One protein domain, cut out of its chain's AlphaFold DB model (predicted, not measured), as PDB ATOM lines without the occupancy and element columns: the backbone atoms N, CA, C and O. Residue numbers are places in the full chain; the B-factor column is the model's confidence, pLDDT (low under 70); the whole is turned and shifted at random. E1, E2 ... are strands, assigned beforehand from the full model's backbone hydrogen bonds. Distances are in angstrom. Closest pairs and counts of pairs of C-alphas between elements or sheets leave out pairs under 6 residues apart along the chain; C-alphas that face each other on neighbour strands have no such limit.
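Overview. This is residues 37 to 115 of the 307 residues of an uncharacterized protein of Prolixibacter bellariivorans (UniProt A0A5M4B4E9). Two strongly twisted sheets lie face to face as a sandwich, E4 to E7 in one and E1 to E3 in the other, closest along E1 and E4 and wider apart towards E3 and E7. The loop of residues 87 to 98 lies at one end of the long axis. The printed part has 79 residues and seven named strands, E1 to E7, with no named helix; the class is all strand, and both sheets are antiparallel, ordered E4 - E5 - E6 - E7 and E1 - E2 - E3. It is compact, with a radius of gyration of the C-alphas of 12.8 A and spans of 39 by 26 by 17 A.

Along the chain. The larger sheet holds E4, residues 66 to 73, 19.8 A long, from C-alpha 66 at (-21.411, -40.666, 21.312); E5, residues 80 to 86, 19.6 A; E6, residues 99 to 103; and E7, residues 109 to 114, ending at C-alpha 114 at (-31.273, -46.171, 12.635). The other holds E1, residues 38 to 44, 18.2 A; E2, residues 47 to 52; and E3, residues 55 to 61, 18.0 A.

Arrangement. Each sheet is a meander, each strand the antiparallel neighbour of the one before. N 70 and O 83 join E4 and E5 within hydrogen-bond range at 3.0 A, N 84 and O 101 E5 and E6 at 3.0 A, N 102 and O 111 E6 and E7 at 3.0 A, N 42 and O 49 E1 and E2 at 2.9 A, and N 50 and O 58 E2 and E3 at 2.9 A. Between the sheets, the closest C-alphas of E1 and E4 are those of Val 41 and Asp 70, 6.4 A apart. E3 and E7 are apart.

Size, cuts and confidence. The two C-alphas farthest apart, of Thr 54 and Asn 94, are 40.8 A apart. The printed part has no cut. The link E5 to E6 is long, with 12 residues. Residues 89 to 96 have pLDDT under 70.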
ATOM      1  N   GLU A  37     -30.870 -48.269  41.545       89.38
ATOM      2  CA  GLU A  37     -31.407 -47.498  40.433       89.38
ATOM      3  C   GLU A  37     -30.285 -46.717  39.735       89.38
ATOM      4  O   GLU A  37     -29.373 -46.201  40.396       89.38
ATOM      5  N   ILE A  38     -30.327 -46.630  38.404       93.81
ATOM      6  CA  ILE A  38     -29.355 -45.824  37.659       93.81
ATOM      7  C   ILE A  38     -29.573 -44.333  37.951       93.81
ATOM      8  O   ILE A  38     -30.701 -43.832  38.039       93.81
ATOM      9  N   THR A  39     -28.469 -43.617  38.137       94.62
ATOM     10  CA  THR A  39     -28.467 -42.235  38.653       94.62
ATOM     11  C   THR A  39     -27.693 -41.264  37.782       94.62
ATOM     12  O   THR A  39     -28.031 -40.085  37.755       94.62
ATOM     13  N   LEU A  40     -26.675 -41.744  37.068       95.06
ATOM     14  CA  LEU A  40     -25.811 -40.904  36.253       95.06
ATOM     15  C   LEU A  40     -25.313 -41.675  35.034       95.06
ATOM     16  O   LEU A  40     -25.008 -42.866  35.111       95.06
ATOM     17  N   VAL A  41     -25.196 -40.961  33.921       95.31
ATOM     18  CA  VAL A  41     -24.535 -41.425  32.708       95.31
ATOM     19  C   VAL A  41     -23.440 -40.420  32.374       95.31
ATOM     20  O   VAL A  41     -23.692 -39.220  32.304       95.31
ATOM     21  N   GLU A  42     -22.229 -40.918  32.153       96.50
ATOM     22  CA  GLU A  42     -21.100 -40.138  31.655       96.50
ATOM     23  C   GLU A  42     -20.632 -40.743  30.335       96.50
ATOM     24  O   GLU A  42     -20.546 -41.967  30.194       96.50
ATOM     25  N   ASN A  43     -20.296 -39.892  29.373       92.75
ATOM     26  CA  ASN A  43     -19.680 -40.324  28.131       92.75
ATOM     27  C   ASN A  43     -18.367 -39.578  27.893       92.75
ATOM     28  O   ASN A  43     -18.207 -38.417  28.264       92.75
ATOM     29  N   GLU A  44     -17.425 -40.276  27.272       92.00
ATOM     30  CA  GLU A  44     -16.176 -39.718  26.775       92.00
ATOM     31  C   GLU A  44     -15.916 -40.325  25.397       92.00
ATOM     32  O   GLU A  44     -15.670 -41.526  25.272       92.00
ATOM     33  N   GLN A  45     -16.005 -39.499  24.352       90.25
ATOM     34  CA  GLN A  45     -15.870 -39.918  22.953       90.25
ATOM     35  C   GLN A  45     -16.821 -41.068  22.584       90.25
ATOM     36  O   GLN A  45     -17.988 -40.824  22.308       90.25
ATOM     37  N   ASN A  46     -16.332 -42.308  22.553       92.88
ATOM     38  CA  ASN A  46     -17.086 -43.509  22.198       92.88
ATOM     39  C   ASN A  46     -17.300 -44.472  23.376       92.88
ATOM     40  O   ASN A  46     -17.695 -45.624  23.176       92.88
ATOM     41  N   PHE A  47     -17.008 -44.032  24.598       96.62
ATOM     42  CA  PHE A  47     -17.131 -44.837  25.804       96.62
ATOM     43  C   PHE A  47     -18.213 -44.277  26.725       96.62
ATOM     44  O   PHE A  47     -18.220 -43.088  27.037       96.62
ATOM     45  N   LEU A  48     -19.109 -45.150  27.175       98.06
ATOM     46  CA  LEU A  48     -20.217 -44.835  28.067       98.06
ATOM     47  C   LEU A  48     -20.012 -45.520  29.416       98.06
ATOM     48  O   LEU A  48     -19.761 -46.729  29.472       98.06
ATOM     49  N   LYS A  49     -20.171 -44.760  30.497       98.44
ATOM     50  CA  LYS A  49     -20.202 -45.249  31.878       98.44
ATOM     51  C   LYS A  49     -21.555 -44.918  32.483       98.44
ATOM     52  O   LYS A  49     -21.999 -43.774  32.422       98.44
ATOM     53  N   VAL A  50     -22.191 -45.911  33.090       97.94
ATOM     54  CA  VAL A  50     -23.467 -45.739  33.784       97.94
ATOM     55  C   VAL A  50     -23.280 -46.091  35.241       97.94
ATOM     56  O   VAL A  50     -22.664 -47.105  35.567       97.94
ATOM     57  N   TYR A  51     -23.794 -45.235  36.113       97.69
ATOM     58  CA  TYR A  51     -23.608 -45.319  37.550       97.69
ATOM     59  C   TYR A  51     -24.939 -45.498  38.269       97.69
ATOM     60  O   TYR A  51     -25.975 -44.947  37.884       97.69
ATOM     61  N   ASN A  52     -24.879 -46.217  39.378       95.88
ATOM     62  CA  ASN A  52     -25.939 -46.329  40.365       95.88
ATOM     63  C   ASN A  52     -25.422 -45.839  41.727       95.88
ATOM     64  O   ASN A  52     -24.283 -45.388  41.856       95.88
ATOM     65  N   SER A  53     -26.233 -45.978  42.775       94.56
ATOM     66  CA  SER A  53     -25.860 -45.548  44.132       94.56
ATOM     67  C   SER A  53     -24.632 -46.258  44.726       94.56
ATOM     68  O   SER A  53     -24.154 -45.854  45.782       94.56
ATOM     69  N   THR A  54     -24.141 -47.331  44.098       95.38
ATOM     70  CA  THR A  54     -22.996 -48.132  44.564       95.38
ATOM     71  C   THR A  54     -21.727 -47.947  43.725       95.38
ATOM     72  O   THR A  54     -20.693 -48.509  44.076       95.38
ATOM     73  N   GLY A  55     -21.775 -47.163  42.643       95.75
ATOM     74  CA  GLY A  55     -20.645 -46.930  41.740       95.75
ATOM     75  C   GLY A  55     -21.002 -47.197  40.279       95.75
ATOM     76  O   GLY A  55     -22.133 -46.964  39.862       95.75
ATOM     77  N   ILE A  56     -20.031 -47.665  39.488       97.06
ATOM     78  CA  ILE A  56     -20.249 -48.019  38.078       97.06
ATOM     79  C   ILE A  56     -21.153 -49.255  38.019       97.06
ATOM     80  O   ILE A  56     -20.765 -50.332  38.469       97.06
ATOM     81  N   ALA A  57     -22.344 -49.095  37.445       96.44
ATOM     82  CA  ALA A  57     -23.276 -50.181  37.177       96.44
ATOM     83  C   ALA A  57     -22.803 -51.014  35.980       96.44
ATOM     84  O   ALA A  57     -22.729 -52.239  36.061       96.44
ATOM     85  N   TRP A  58     -22.455 -50.344  34.880       97.88
ATOM     86  CA  TRP A  58     -21.936 -50.973  33.668       97.88
ATOM     87  C   TRP A  58     -21.253 -49.950  32.756       97.88
ATOM     88  O   TRP A  58     -21.377 -48.735  32.921       97.88
ATOM     89  N   THR A  59     -20.508 -50.461  31.777       98.25
ATOM     90  CA  THR A  59     -19.826 -49.656  30.761       98.25
ATOM     91  C   THR A  59     -20.017 -50.258  29.380       98.25
ATOM     92  O   THR A  59     -20.063 -51.483  29.253       98.25
ATOM     93  N   LYS A  60     -20.045 -49.425  28.340       98.00
ATOM     94  CA  LYS A  60     -20.133 -49.883  26.949       98.00
ATOM     95  C   LYS A  60     -19.249 -49.027  26.045       98.00
ATOM     96  O   LYS A  60     -19.193 -47.810  26.195       98.00
ATOM     97  N   LYS A  61     -18.550 -49.676  25.113       95.69
ATOM     98  CA  LYS A  61     -17.786 -49.020  24.048       95.69
ATOM     99  C   LYS A  61     -18.570 -49.133  22.747       95.69
ATOM    100  O   LYS A  61     -19.086 -50.209  22.451       95.69
ATOM    101  N   PHE A  62     -18.633 -48.043  21.994       92.12
ATOM    102  CA  PHE A  62     -19.312 -47.976  20.708       92.12
ATOM    103  C   PHE A  62     -18.320 -47.796  19.564       92.12
ATOM    104  O   PHE A  62     -17.256 -47.181  19.697       92.12
ATOM    105  N   ASP A  63     -18.721 -48.306  18.410       87.81
ATOM    106  CA  ASP A  63     -18.059 -48.075  17.142       87.81
ATOM    107  C   ASP A  63     -18.622 -46.776  16.548       87.81
ATOM    108  O   ASP A  63     -19.463 -46.793  15.652       87.81
ATOM    109  N   GLY A  64     -18.183 -45.638  17.096       88.44
ATOM    110  CA  GLY A  64     -18.585 -44.288  16.689       88.44
ATOM    111  C   GLY A  64     -18.595 -43.304  17.859       88.44
ATOM    112  O   GLY A  64     -18.562 -43.708  19.020       88.44
ATOM    113  N   GLN A  65     -18.630 -42.004  17.569       91.31
ATOM    114  CA  GLN A  65     -18.702 -40.979  18.613       91.31
ATOM    115  C   GLN A  65     -20.099 -40.939  19.246       91.31
ATOM    116  O   GLN A  65     -21.097 -40.838  18.534       91.31
ATOM    117  N   ILE A  66     -20.179 -40.958  20.575       94.69
ATOM    118  CA  ILE A  66     -21.411 -40.666  21.312       94.69
ATOM    119  C   ILE A  66     -21.714 -39.177  21.135       94.69
ATOM    120  O   ILE A  66     -20.926 -38.320  21.533       94.69
ATOM    121  N   MET A  67     -22.855 -38.872  20.519       94.81
ATOM    122  CA  MET A  67     -23.320 -37.496  20.320       94.81
ATOM    123  C   MET A  67     -24.080 -37.002  21.549       94.81
ATOM    124  O   MET A  67     -23.896 -35.864  21.980       94.81
ATOM    125  N   LYS A  68     -24.912 -37.872  22.128       96.69
ATOM    126  CA  LYS A  68     -25.644 -37.621  23.365       96.69
ATOM    127  C   LYS A  68     -25.943 -38.926  24.090       96.69
ATOM    128  O   LYS A  68     -26.167 -39.959  23.466       96.69
ATOM    129  N   SER A  69     -26.012 -38.857  25.412       98.06
ATOM    130  CA  SER A  69     -26.576 -39.915  26.243       98.06
ATOM    131  C   SER A  69     -27.390 -39.319  27.384       98.06
ATOM    132  O   SER A  69     -27.009 -38.266  27.894       98.06
ATOM    133  N   ASP A  70     -28.462 -39.987  27.800       98.12
ATOM    134  CA  ASP A  70     -29.290 -39.531  28.920       98.12
ATOM    135  C   ASP A  70     -29.997 -40.700  29.624       98.12
ATOM    136  O   ASP A  70     -30.229 -41.749  29.014       98.12
ATOM    137  N   ILE A  71     -30.345 -40.503  30.899       97.69
ATOM    138  CA  ILE A  71     -31.249 -41.392  31.636       97.69
ATOM    139  C   ILE A  71     -32.657 -40.856  31.457       97.69
ATOM    140  O   ILE A  71     -32.962 -39.735  31.857       97.69
ATOM    141  N   VAL A  72     -33.532 -41.675  30.898       96.94
ATOM    142  CA  VAL A  72     -34.885 -41.257  30.553       96.94
ATOM    143  C   VAL A  72     -35.903 -42.209  31.152       96.94
ATOM    144  O   VAL A  72     -35.618 -43.381  31.396       96.94
ATOM    145  N   ASN A  73     -37.110 -41.701  31.357       95.12
ATOM    146  CA  ASN A  73     -38.275 -42.538  31.571       95.12
ATOM    147  C   ASN A  73     -39.102 -42.528  30.281       95.12
ATOM    148  O   ASN A  73     -39.475 -41.455  29.805       95.12
ATOM    149  N   LEU A  74     -39.359 -43.700  29.707       93.94
ATOM    150  CA  LEU A  74     -40.152 -43.841  28.484       93.94
ATOM    151  C   LEU A  74     -41.600 -44.271  28.762       93.94
ATOM    152  O   LEU A  74     -42.449 -44.184  27.876       93.94
ATOM    153  N   ASP A  75     -41.890 -44.713  29.985       88.75
ATOM    154  CA  ASP A  75     -43.180 -45.263  30.378       88.75
ATOM    155  C   ASP A  75     -43.749 -44.587  31.641       88.75
ATOM    156  O   ASP A  75     -43.164 -43.693  32.252       88.75
ATOM    157  N   ASN A  76     -44.949 -45.002  32.042       83.56
ATOM    158  CA  ASN A  76     -45.587 -44.502  33.262       83.56
ATOM    159  C   ASN A  76     -45.171 -45.286  34.521       83.56
ATOM    160  O   ASN A  76     -45.618 -44.965  35.620       83.56
ATOM    161  N   ASN A  77     -44.317 -46.305  34.384       84.19
ATOM    162  CA  ASN A  77     -43.947 -47.238  35.449       84.19
ATOM    163  C   ASN A  77     -42.654 -46.841  36.176       84.19
ATOM    164  O   ASN A  77     -42.160 -47.604  37.002       84.19
ATOM    165  N   SER A  78     -42.131 -45.638  35.918       84.31
ATOM    166  CA  SER A  78     -40.859 -45.144  36.472       84.31
ATOM    167  C   SER A  78     -39.644 -45.991  36.073       84.31
ATOM    168  O   SER A  78     -38.592 -45.870  36.702       84.31
ATOM    169  N   THR A  79     -39.765 -46.832  35.040       90.62
ATOM    170  CA  THR A  79     -38.638 -47.621  34.536       90.62
ATOM    171  C   THR A  79     -37.632 -46.678  33.893       90.62
ATOM    172  O   THR A  79     -37.976 -45.905  32.993       90.62
ATOM    173  N   LYS A  80     -36.375 -46.739  34.332       94.44
ATOM    174  CA  LYS A  80     -35.315 -45.938  33.731       94.44
ATOM    175  C   LYS A  80     -34.636 -46.689  32.598       94.44
ATOM    176  O   LYS A  80     -34.288 -47.862  32.712       94.44
ATOM    177  N   TYR A  81     -34.395 -45.959  31.523       97.06
ATOM    178  CA  TYR A  81     -33.661 -46.412  30.354       97.06
ATOM    179  C   TYR A  81     -32.470 -45.496  30.120       97.06
ATOM    180  O   TYR A  81     -32.496 -44.320  30.486       97.06
ATOM    181  N   VAL A  82     -31.436 -46.023  29.473       98.31
ATOM    182  CA  VAL A  82     -30.321 -45.211  28.981       98.31
ATOM    183  C   VAL A  82     -30.437 -45.104  27.471       98.31
ATOM    184  O   VAL A  82     -30.291 -46.104  26.767       98.31
ATOM    185  N   LEU A  83     -30.685 -43.890  26.981       98.50
ATOM    186  CA  LEU A  83     -30.639 -43.584  25.555       98.50
ATOM    187  C   LEU A  83     -29.254 -43.080  25.175       98.50
ATOM    188  O   LEU A  83     -28.664 -42.274  25.894       98.50
ATOM    189  N   VAL A  84     -28.745 -43.541  24.033       98.06
ATOM    190  CA  VAL A  84     -27.409 -43.184  23.540       98.06
ATOM    191  C   VAL A  84     -27.471 -42.982  22.037       98.06
ATOM    192  O   VAL A  84     -27.733 -43.933  21.302       98.06
ATOM    193  N   SER A  85     -27.223 -41.760  21.567       96.75
ATOM    194  CA  SER A  85     -27.085 -41.490  20.141       96.75
ATOM    195  C   SER A  85     -25.627 -41.585  19.706       96.75
ATOM    196  O   SER A  85     -24.737 -40.983  20.314       96.75
ATOM    197  N   ILE A  86     -25.383 -42.337  18.636       93.38
ATOM    198  CA  ILE A  86     -24.061 -42.534  18.043       93.38
ATOM    199  C   ILE A  86     -24.020 -41.847  16.677       93.38
ATOM    200  O   ILE A  86     -24.868 -42.060  15.804       93.38
ATOM    201  N   GLY A  87     -23.028 -40.978  16.526       87.06
ATOM    202  CA  GLY A  87     -22.747 -40.209  15.327       87.06
ATOM    203  C   GLY A  87     -21.853 -40.963  14.351       87.06
ATOM    204  O   GLY A  87     -21.870 -42.190  14.267       87.06
ATOM    205  N   LYS A  88     -21.076 -40.203  13.578       73.19
ATOM    206  CA  LYS A  88     -20.189 -40.733  12.538       73.19
ATOM    207  C   LYS A  88     -19.167 -41.695  13.155       73.19
ATOM    208  O   LYS A  88     -18.457 -41.342  14.095       73.19
ATOM    209  N   ASN A  89     -19.069 -42.890  12.583       65.12
ATOM    210  CA  ASN A  89     -17.890 -43.731  12.712       65.12
ATOM    211  C   ASN A  89     -17.099 -43.627  11.410       65.12
ATOM    212  O   ASN A  89     -17.610 -43.967  10.346       65.12
ATOM    213  N   GLU A  90     -15.858 -43.157  11.484       63.69
ATOM    214  CA  GLU A  90     -14.976 -43.060  10.315       63.69
ATOM    215  C   GLU A  90     -14.623 -44.433   9.716       63.69
ATOM    216  O   GLU A  90     -14.209 -44.508   8.563       63.69
ATOM    217  N   SER A  91     -14.816 -45.513  10.482       54.59
ATOM    218  CA  SER A  91     -14.485 -46.893  10.108       54.59
ATOM    219  C   SER A  91     -15.671 -47.710   9.573       54.59
ATOM    220  O   SER A  91     -15.443 -48.792   9.035       54.59
ATOM    221  N   LEU A  92     -16.921 -47.247   9.722       53.59
ATOM    222  CA  LEU A  92     -18.084 -47.940   9.149       53.59
ATOM    223  C   LEU A  92     -18.253 -47.543   7.680       53.59
ATOM    224  O   LEU A  92     -17.982 -46.404   7.288       53.59
ATOM    225  N   SER A  93     -18.700 -48.494   6.856       55.03
ATOM    226  CA  SER A  93     -19.078 -48.245   5.464       55.03
ATOM    227  C   SER A  93     -20.027 -47.050   5.363       55.03
ATOM    228  O   SER A  93     -20.802 -46.779   6.274       55.03
ATOM    229  N   ASN A  94     -19.954 -46.330   4.242       54.81
ATOM    230  CA  ASN A  94     -20.563 -45.017   3.996       54.81
ATOM    231  C   ASN A  94     -22.095 -44.886   4.197       54.81
ATOM    232  O   ASN A  94     -22.632 -43.826   3.887       54.81
ATOM    233  N   GLU A  95     -22.795 -45.892   4.710       57.97
ATOM    234  CA  GLU A  95     -24.259 -45.936   4.797       57.97
ATOM    235  C   GLU A  95     -24.794 -46.001   6.241       57.97
ATOM    236  O   GLU A  95     -25.941 -45.635   6.469       57.97
ATOM    237  N   ASP A  96     -23.962 -46.338   7.235       63.88
ATOM    238  CA  ASP A  96     -24.411 -46.593   8.611       63.88
ATOM    239  C   ASP A  96     -24.079 -45.429   9.557       63.88
ATOM    240  O   ASP A  96     -23.032 -45.402  10.208       63.88
ATOM    241  N   CYS A  97     -24.969 -44.442   9.664       75.88
ATOM    242  CA  CYS A  97     -24.819 -43.351  10.632       75.88
ATOM    243  C   CYS A  97     -26.156 -42.955  11.270       75.88
ATOM    244  O   CYS A  97     -27.219 -43.212  10.716       75.88
ATOM    245  N   GLY A  98     -26.090 -42.338  12.455       88.25
ATOM    246  CA  GLY A  98     -27.278 -41.872  13.168       88.25
ATOM    247  C   GLY A  98     -28.033 -42.992  13.872       88.25
ATOM    248  O   GLY A  98     -29.217 -43.203  13.614       88.25
ATOM    249  N   TYR A  99     -27.342 -43.684  14.777       93.88
ATOM    250  CA  TYR A  99     -27.941 -44.710  15.626       93.88
ATOM    251  C   TYR A  99     -28.451 -44.102  16.926       93.88
ATOM    252  O   TYR A  99     -27.811 -43.214  17.492       93.88
ATOM    253  N   LEU A 100     -29.563 -44.622  17.431       97.50
ATOM    254  CA  LEU A 100     -30.016 -44.433  18.802       97.50
ATOM    255  C   LEU A 100     -30.201 -45.809  19.432       97.50
ATOM    256  O   LEU A 100     -30.975 -46.616  18.927       97.50
ATOM    257  N   PHE A 101     -29.512 -46.060  20.534       97.81
ATOM    258  CA  PHE A 101     -29.660 -47.283  21.314       97.81
ATOM    259  C   PHE A 101     -30.446 -47.004  22.589       97.81
ATOM    260  O   PHE A 101     -30.251 -45.959  23.215       97.81
ATOM    261  N   CYS A 102     -31.278 -47.962  22.990       98.31
ATOM    262  CA  CYS A 102     -31.980 -47.963  24.265       98.31
ATOM    263  C   CYS A 102     -31.541 -49.165  25.099       98.31
ATOM    264  O   CYS A 102     -31.721 -50.316  24.692       98.31
ATOM    265  N   PHE A 103     -30.975 -48.893  26.273       98.31
ATOM    266  CA  PHE A 103     -30.545 -49.918  27.220       98.31
ATOM    267  C   PHE A 103     -31.430 -49.936  28.462       98.31
ATOM    268  O   PHE A 103     -31.872 -48.886  28.937       98.31
ATOM    269  N   ASP A 104     -31.648 -51.131  29.008       96.25
ATOM    270  CA  ASP A 104     -32.202 -51.295  30.349       96.25
ATOM    271  C   ASP A 104     -31.183 -50.891  31.436       96.25
ATOM    272  O   ASP A 104     -30.008 -50.611  31.175       96.25
ATOM    273  N   GLU A 105     -31.619 -50.894  32.695       94.81
ATOM    274  CA  GLU A 105     -30.763 -50.566  33.845       94.81
ATOM    275  C   GLU A 105     -29.555 -51.506  34.008       94.81
ATOM    276  O   GLU A 105     -28.589 -51.156  34.688       94.81
ATOM    277  N   LYS A 106     -29.583 -52.689  33.382       95.25
ATOM    278  CA  LYS A 106     -28.520 -53.704  33.425       95.25
ATOM    279  C   LYS A 106     -27.552 -53.595  32.242       95.25
ATOM    280  O   LYS A 106     -26.576 -54.343  32.200       95.25
ATOM    281  N   GLY A 107     -27.802 -52.685  31.300       96.75
ATOM    282  CA  GLY A 107     -26.988 -52.494  30.103       96.75
ATOM    283  C   GLY A 107     -27.319 -53.456  28.957       96.75
ATOM    284  O   GLY A 107     -26.550 -53.530  27.991       96.75
ATOM    285  N   ASN A 108     -28.437 -54.187  29.036       97.56
ATOM    286  CA  ASN A 108     -28.946 -54.971  27.913       97.56
ATOM    287  C   ASN A 108     -29.627 -54.038  26.915       97.56
ATOM    288  O   ASN A 108     -30.359 -53.131  27.308       97.56
ATOM    289  N   GLU A 109     -29.382 -54.254  25.626       97.62
ATOM    290  CA  GLU A 109     -30.091 -53.519  24.580       97.62
ATOM    291  C   GLU A 109     -31.540 -54.001  24.519       97.62
ATOM    292  O   GLU A 109     -31.786 -55.195  24.350       97.62
ATOM    293  N   ASN A 110     -32.484 -53.071  24.652       96.75
ATOM    294  CA  ASN A 110     -33.903 -53.348  24.453       96.75
ATOM    295  C   ASN A 110     -34.275 -53.202  22.980       96.75
ATOM    296  O   ASN A 110     -34.938 -54.068  22.414       96.75
ATOM    297  N   TRP A 111     -33.847 -52.098  22.372       97.94
ATOM    298  CA  TRP A 111     -34.069 -51.792  20.966       97.94
ATOM    299  C   TRP A 111     -33.041 -50.769  20.473       97.94
ATOM    300  O   TRP A 111     -32.369 -50.089  21.260       97.94
ATOM    301  N   SER A 112     -32.955 -50.638  19.154       96.69
ATOM    302  CA  SER A 112     -32.183 -49.601  18.480       96.69
ATOM    303  C   SER A 112     -32.950 -49.023  17.289       96.69
ATOM    304  O   SER A 112     -33.794 -49.679  16.681       96.69
ATOM    305  N   TYR A 113     -32.664 -47.762  16.980       95.88
ATOM    306  CA  TYR A 113     -33.198 -47.027  15.841       95.88
ATOM    307  C   TYR A 113     -32.050 -46.546  14.954       95.88
ATOM    308  O   TYR A 113     -31.026 -46.076  15.456       95.88
ATOM    309  N   ILE A 114     -32.239 -46.630  13.637       92.56
ATOM    310  CA  ILE A 114     -31.273 -46.171  12.635       92.56
ATOM    311  C   ILE A 114     -31.936 -45.104  11.772       92.56
ATOM    312  O   ILE A 114     -32.985 -45.335  11.162       92.56
ATOM    313  N   ASN A 115     -31.308 -43.934  11.688       90.44
ATOM    314  CA  ASN A 115     -31.782 -42.848  10.849       90.44
ATOM    315  C   ASN A 115     -31.425 -43.069   9.369       90.44
ATOM    316  O   ASN A 115     -30.465 -42.509   8.847       90.44
TER     317      ASN A 115